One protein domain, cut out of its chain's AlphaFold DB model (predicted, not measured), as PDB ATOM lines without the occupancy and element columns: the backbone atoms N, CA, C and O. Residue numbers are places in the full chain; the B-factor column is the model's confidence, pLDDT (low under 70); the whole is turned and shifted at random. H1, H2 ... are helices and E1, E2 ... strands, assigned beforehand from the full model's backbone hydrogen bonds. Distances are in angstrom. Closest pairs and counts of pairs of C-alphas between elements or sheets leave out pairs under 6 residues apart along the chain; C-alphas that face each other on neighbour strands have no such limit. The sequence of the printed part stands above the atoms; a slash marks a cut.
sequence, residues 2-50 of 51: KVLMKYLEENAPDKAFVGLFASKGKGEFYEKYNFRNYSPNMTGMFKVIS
ATOM      1  N   LYS A   2     183.080 146.444  94.402       93.31
ATOM      2  CA  LYS A   2     183.074 145.309  95.350       93.31
ATOM      3  C   LYS A   2     183.085 143.928  94.669       93.31
ATOM      4  O   LYS A   2     183.921 143.105  95.000       93.31
ATOM      5  N   VAL A   3     182.228 143.727  93.661       97.31
ATOM      6  CA  VAL A   3     182.166 142.474  92.879       97.31
ATOM      7  C   VAL A   3     183.481 142.173  92.148       97.31
ATOM      8  O   VAL A   3     183.952 141.047  92.190       97.31
ATOM      9  N   LEU A   4     184.101 143.180  91.523       95.69
ATOM     10  CA  LEU A   4     185.370 143.012  90.808       95.69
ATOM     11  C   LEU A   4     186.534 142.711  91.763       95.69
ATOM     12  O   LEU A   4     187.360 141.863  91.460       95.69
ATOM     13  N   MET A   5     186.596 143.380  92.918       95.12
ATOM     14  CA  MET A   5     187.624 143.093  93.927       95.12
ATOM     15  C   MET A   5     187.483 141.674  94.467       95.12
ATOM     16  O   MET A   5     188.466 140.949  94.483       95.12
ATOM     17  N   LYS A   6     186.252 141.260  94.790       95.69
ATOM     18  CA  LYS A   6     185.960 139.888  95.207       95.69
ATOM     19  C   LYS A   6     186.391 138.871  94.146       95.69
ATOM     20  O   LYS A   6     187.066 137.906  94.468       95.69
ATOM     21  N   TYR A   7     186.055 139.117  92.880       96.69
ATOM     22  CA  TYR A   7     186.467 138.243  91.785       96.69
ATOM     23  C   TYR A   7     187.994 138.112  91.697       96.69
ATOM     24  O   TYR A   7     188.504 137.007  91.554       96.69
ATOM     25  N   LEU A   8     188.730 139.221  91.810       95.00
ATOM     26  CA  LEU A   8     190.193 139.187  91.790       95.00
ATOM     27  C   LEU A   8     190.765 138.454  93.008       95.00
ATOM     28  O   LEU A   8     191.688 137.672  92.842       95.00
ATOM     29  N   GLU A   9     190.205 138.654  94.200       93.06
ATOM     30  CA  GLU A   9     190.629 137.955  95.423       93.06
ATOM     31  C   GLU A   9     190.372 136.439  95.360       93.06
ATOM     32  O   GLU A   9     191.161 135.668  95.891       93.06
ATOM     33  N   GLU A  10     189.305 136.000  94.686       95.69
ATOM     34  CA  GLU A  10     188.954 134.576  94.558       95.69
ATOM     35  C   GLU A  10     189.679 133.859  93.407       95.69
ATOM     36  O   GLU A  10     189.796 132.635  93.438       95.69
ATOM     37  N   ASN A  11     190.126 134.585  92.376       96.38
ATOM     38  CA  ASN A  11     190.580 133.976  91.116       96.38
ATOM     39  C   ASN A  11     192.006 134.354  90.703       96.38
ATOM     40  O   ASN A  11     192.582 133.678  89.849       96.38
ATOM     41  N   ALA A  12     192.575 135.441  91.228       95.75
ATOM     42  CA  ALA A  12     193.936 135.812  90.876       95.75
ATOM     43  C   ALA A  12     194.944 134.904  91.604       95.75
ATOM     44  O   ALA A  12     194.712 134.525  92.753       95.75
ATOM     45  N   PRO A  13     196.069 134.553  90.957       94.38
ATOM     46  CA  PRO A  13     197.136 133.823  91.624       94.38
ATOM     47  C   PRO A  13     197.736 134.651  92.766       94.38
ATOM     48  O   PRO A  13     197.686 135.884  92.753       94.38
ATOM     49  N   ASP A  14     198.347 133.956  93.726       93.69
ATOM     50  CA  ASP A  14     199.089 134.588  94.815       93.69
ATOM     51  C   ASP A  14     200.117 135.591  94.265       93.69
ATOM     52  O   ASP A  14     200.831 135.303  93.299       93.69
ATOM     53  N   LYS A  15     200.171 136.782  94.871       93.56
ATOM     54  CA  LYS A  15     201.041 137.907  94.493       93.56
ATOM     55  C   LYS A  15     200.767 138.510  93.114       93.56
ATOM     56  O   LYS A  15     201.639 139.169  92.540       93.56
ATOM     57  N   ALA A  16     199.561 138.346  92.570       95.31
ATOM     58  CA  ALA A  16     199.183 139.010  91.327       95.31
ATOM     59  C   ALA A  16     199.253 140.539  91.464       95.31
ATOM     60  O   ALA A  16     198.649 141.133  92.358       95.31
ATOM     61  N   PHE A  17     199.959 141.187  90.539       94.56
ATOM     62  CA  PHE A  17     200.099 142.639  90.495       94.56
ATOM     63  C   PHE A  17     199.009 143.264  89.618       94.56
ATOM     64  O   PHE A  17     198.942 143.007  88.415       94.56
ATOM     65  N   VAL A  18     198.157 144.101  90.209       95.12
ATOM     66  CA  VAL A  18     197.022 144.742  89.536       95.12
ATOM     67  C   VAL A  18     197.243 146.248  89.486       95.12
ATOM     68  O   VAL A  18     197.375 146.898  90.523       95.12
ATOM     69  N   GLY A  19     197.251 146.806  88.276       95.31
ATOM     70  CA  GLY A  19     197.383 148.241  88.025       95.31
ATOM     71  C   GLY A  19     196.112 148.862  87.453       95.31
ATOM     72  O   GLY A  19     195.378 148.222  86.701       95.31
ATOM     73  N   LEU A  20     195.864 150.127  87.789       95.12
ATOM     74  CA  LEU A  20     194.804 150.942  87.200       95.12
ATOM     75  C   LEU A  20     195.244 152.395  87.000       95.12
ATOM     76  O   LEU A  20     196.172 152.880  87.649       95.12
ATOM     77  N   PHE A  21     194.520 153.111  86.141       94.44
ATOM     78  CA  PHE A  21     194.646 154.558  85.992       94.44
ATOM     79  C   PHE A  21     193.416 155.242  86.581       94.44
ATOM     80  O   PHE A  21     192.292 155.030  86.125       94.44
ATOM     81  N   ALA A  22     193.628 156.073  87.599       92.38
ATOM     82  CA  ALA A  22     192.579 156.908  88.162       92.38
ATOM     83  C   ALA A  22     192.471 158.219  87.376       92.38
ATOM     84  O   ALA A  22     193.478 158.847  87.045       92.38
ATOM     85  N   SER A  23     191.244 158.676  87.121       93.06
ATOM     86  CA  SER A  23     191.027 160.038  86.628       93.06
ATOM     87  C   SER A  23     191.576 161.072  87.620       93.06
ATOM     88  O   SER A  23     191.651 160.823  88.828       93.06
ATOM     89  N   LYS A  24     191.928 162.262  87.120       89.56
ATOM     90  CA  LYS A  24     192.477 163.356  87.936       89.56
ATOM     91  C   LYS A  24     191.594 163.632  89.163       89.56
ATOM     92  O   LYS A  24     190.389 163.828  89.032       89.56
ATOM     93  N   GLY A  25     192.204 163.638  90.350       90.56
ATOM     94  CA  GLY A  25     191.513 163.889  91.620       90.56
ATOM     95  C   GLY A  25     190.622 162.743  92.120       90.56
ATOM     96  O   GLY A  25     189.857 162.944  93.056       90.56
ATOM     97  N   LYS A  26     190.678 161.548  91.513       93.62
ATOM     98  CA  LYS A  26     189.887 160.373  91.929       93.62
ATOM     99  C   LYS A  26     190.714 159.267  92.593       93.62
ATOM    100  O   LYS A  26     190.183 158.183  92.804       93.62
ATOM    101  N   GLY A  27     191.973 159.531  92.947       92.62
ATOM    102  CA  GLY A  27     192.850 158.553  93.611       92.62
ATOM    103  C   GLY A  27     192.255 157.999  94.910       92.62
ATOM    104  O   GLY A  27     192.142 156.785  95.062       92.62
ATOM    105  N   GLU A  28     191.727 158.878  95.765       94.44
ATOM    106  CA  GLU A  28     191.115 158.532  97.061       94.44
ATOM    107  C   GLU A  28     189.969 157.508  96.965       94.44
ATOM    108  O   GLU A  28     189.660 156.795  97.920       94.44
ATOM    109  N   PHE A  29     189.302 157.406  95.809       95.44
ATOM    110  CA  PHE A  29     188.287 156.373  95.603       95.44
ATOM    111  C   PHE A  29     188.902 154.967  95.586       95.44
ATOM    112  O   PHE A  29     188.306 154.033  96.125       95.44
ATOM    113  N   TYR A  30     190.073 154.818  94.966       95.56
ATOM    114  CA  TYR A  30     190.756 153.538  94.774       95.56
ATOM    115  C   TYR A  30     191.622 153.145  95.977       95.56
ATOM    116  O   TYR A  30     191.799 151.951  96.223       95.56
ATOM    117  N   GLU A  31     192.073 154.112  96.777       94.56
ATOM    118  CA  GLU A  31     192.790 153.869  98.042       94.56
ATOM    119  C   GLU A  31     191.972 153.012  99.017       94.56
ATOM    120  O   GLU A  31     192.517 152.130  99.674       94.56
ATOM    121  N   LYS A  32     190.639 153.161  99.016       94.88
ATOM    122  CA  LYS A  32     189.699 152.329  99.797       94.88
ATOM    123  C   LYS A  32     189.759 150.837  99.456       94.88
ATOM    124  O   LYS A  32     189.230 150.019 100.201       94.88
ATOM    125  N   TYR A  33     190.343 150.491  98.312       94.44
ATOM    126  CA  TYR A  33     190.524 149.119  97.851       94.44
ATOM    127  C   TYR A  33     191.991 148.672  97.906       94.44
ATOM    128  O   TYR A  33     192.314 147.635  97.331       94.44
ATOM    129  N   ASN A  34     192.857 149.414  98.607       94.19
ATOM    130  CA  ASN A  34     194.300 149.189  98.760       94.19
ATOM    131  C   ASN A  34     195.136 149.408  97.492       94.19
ATOM    132  O   ASN A  34     196.259 148.918  97.405       94.19
ATOM    133  N   PHE A  35     194.628 150.171  96.521       95.06
ATOM    134  CA  PHE A  35     195.479 150.675  95.448       95.06
ATOM    135  C   PHE A  35     196.314 151.846  95.962       95.06
ATOM    136  O   PHE A  35     195.770 152.815  96.489       95.06
ATOM    137  N   ARG A  36     197.630 151.775  95.779       93.88
ATOM    138  CA  ARG A  36     198.576 152.822  96.177       93.88
ATOM    139  C   ARG A  36     199.108 153.548  94.949       93.88
ATOM    140  O   ARG A  36     199.373 152.926  93.921       93.88
ATOM    141  N   ASN A  37     199.251 154.864  95.052       90.94
ATOM    142  CA  ASN A  37     199.888 155.686  94.028       90.94
ATOM    143  C   ASN A  37     201.402 155.742  94.287       90.94
ATOM    144  O   ASN A  37     201.818 156.096  95.386       90.94
ATOM    145  N   TYR A  38     202.208 155.418  93.275       86.00
ATOM    146  CA  TYR A  38     203.676 155.412  93.352       86.00
ATOM    147  C   TYR A  38     204.316 156.501  92.477       86.00
ATOM    148  O   TYR A  38     205.486 156.412  92.097       86.00
ATOM    149  N   SER A  39     203.554 157.543  92.141       81.38
ATOM    150  CA  SER A  39     204.072 158.718  91.440       81.38
ATOM    151  C   SER A  39     205.145 159.433  92.281       81.38
ATOM    152  O   SER A  39     204.986 159.535  93.498       81.38
ATOM    153  N   PRO A  40     206.220 159.963  91.665       84.19
ATOM    154  CA  PRO A  40     206.453 160.046  90.218       84.19
ATOM    155  C   PRO A  40     207.108 158.796  89.604       84.19
ATOM    156  O   PRO A  40     207.229 158.718  88.387       84.19
ATOM    157  N   ASN A  41     207.524 157.821  90.416       84.50
ATOM    158  CA  ASN A  41     208.351 156.696  89.969       84.50
ATOM    159  C   ASN A  41     207.595 155.693  89.082       84.50
ATOM    160  O   ASN A  41     208.193 155.089  88.197       84.50
ATOM    161  N   MET A  42     206.288 155.515  89.297       83.00
ATOM    162  CA  MET A  42     205.425 154.700  88.435       83.00
ATOM    163  C   MET A  42     204.097 155.408  88.170       83.00
ATOM    164  O   MET A  42     203.470 155.943  89.085       83.00
ATOM    165  N   THR A  43     203.653 155.386  86.910       87.69
ATOM    166  CA  THR A  43     202.373 155.985  86.503       87.69
ATOM    167  C   THR A  43     201.231 155.013  86.773       87.69
ATOM    168  O   THR A  43     201.239 153.899  86.259       87.69
ATOM    169  N   GLY A  44     200.226 155.461  87.524       91.25
ATOM    170  CA  GLY A  44     199.047 154.668  87.874       91.25
ATOM    171  C   GLY A  44     198.979 154.344  89.363       91.25
ATOM    172  O   GLY A  44     199.757 154.853  90.173       91.25
ATOM    173  N   MET A  45     198.005 153.517  89.726       95.44
ATOM    174  CA  MET A  45     197.835 153.005  91.081       95.44
ATOM    175  C   MET A  45     197.848 151.486  91.064       95.44
ATOM    176  O   MET A  45     197.307 150.873  90.142       95.44
ATOM    177  N   PHE A  46     198.430 150.884  92.095       95.56
ATOM    178  CA  PHE A  46     198.739 149.459  92.091       95.56
ATOM    179  C   PHE A  46     198.355 148.779  93.403       95.56
ATOM    180  O   PHE A  46     198.444 149.384  94.472       95.56
ATOM    181  N   LYS A  47     197.943 147.516  93.303       94.44
ATOM    182  CA  LYS A  47     197.658 146.599  94.411       94.44
ATOM    183  C   LYS A  47     198.273 145.236  94.097       94.44
ATOM    184  O   LYS A  47     198.267 144.813  92.944       94.44
ATOM    185  N   VAL A  48     198.740 144.541  95.127       94.12
ATOM    186  CA  VAL A  48     199.085 143.117  95.054       94.12
ATOM    187  C   VAL A  48     197.927 142.314  95.653       94.12
ATOM    188  O   VAL A  48     197.403 142.680  96.707       94.12
ATOM    189  N   ILE A  49     197.462 141.282  94.949       93.38
ATOM    190  CA  ILE A  49     196.506 140.315  95.496       93.38
ATOM    191  C   ILE A  49     197.297 139.325  96.345       93.38
ATOM    192  O   ILE A  49     198.219 138.702  95.821       93.38
ATOM    193  N   SER A  50     196.911 139.222  97.622       74.56
ATOM    194  CA  SER A  50     197.608 138.474  98.679       74.56
ATOM    195  C   SER A  50     198.958 139.096  99.087       74.56
ATOM    196  O   SER A  50     199.821 139.339  98.243       74.56
TER     197      SER A  50
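This is residues 2 to 50 of the 51 residues of an uncharacterized protein of Bacillus cereus MC67 (UniProt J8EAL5). A narrow antiparallel ribbon of two strands, E1 and E2, runs through this small domain, with one helix near each of its ends: H1 near the last residues of E2, and the short H2 near the first. A long unnamed stretch, residues 32 to 44, leads from H2 back to E2, and in passing its residues 36 to 37 pair with E2 on the side away from E1. The printed part has 49 residues, with two named helices and two named strands in the order H1, E1, H2, E2, and its class is mixed, helices and strands. The whole is compact, with a radius of gyration of the C-alphas of 11.1 A, and spans 30 by 22 by 13 A.

Look first at the sheet, order E1 - E2, where E1, residues 16 to 20, and E2, residues 45 to 49, are antiparallel neighbours with 156 degrees between their directions. The C-alphas of Phe 17 and Val 48 face each other at 4.7 A, and those of Gly 19 and Phe 46 at 4.5 A. Across the pair, N 18 and O 47 are within hydrogen-bond range at 2.8 A, and so are N 45 and O 20 at 2.8 A. Residues 36 to 37 pair, antiparallel, with residues 45 to 46 of E2. Next find H1, residues 2 to 11; its closest C-alpha pair with E2 is Glu 9 and Ile 49, 6.3 A. For H2, residues 27 to 31, the closest C-alphas with E2 are those of Gly 27 and Met 45, 7.9 A. H1 and H2 are apart. In H1 and H2 every O i to N i+4 pair is within hydrogen-bond range.

Find C-alpha 16 at (199.183, 139.010, 91.327); from there E1 runs 13.4 A to C-alpha 20. E2, 13.5 A long, starts at C-alpha 45 and ends at C-alpha 49, at (196.506, 140.315, 95.496). H1 starts at C-alpha 2, at (183.074, 145.309, 95.350), and runs 14.2 A to C-alpha 11. H2 measures 6.4 A from C-alpha 27 to C-alpha 31.

The two C-alphas farthest apart are those of Glu 10 and Pro 40, 31.2 A. The printed part has no cut. The link from H1 to E1 is tight, with 4 residues; that from E1 to H2 is short, with 6; that from H2 to E2 is long, with 13. The mean pLDDT of the printed part is 92.7, and no printed residue is under 70.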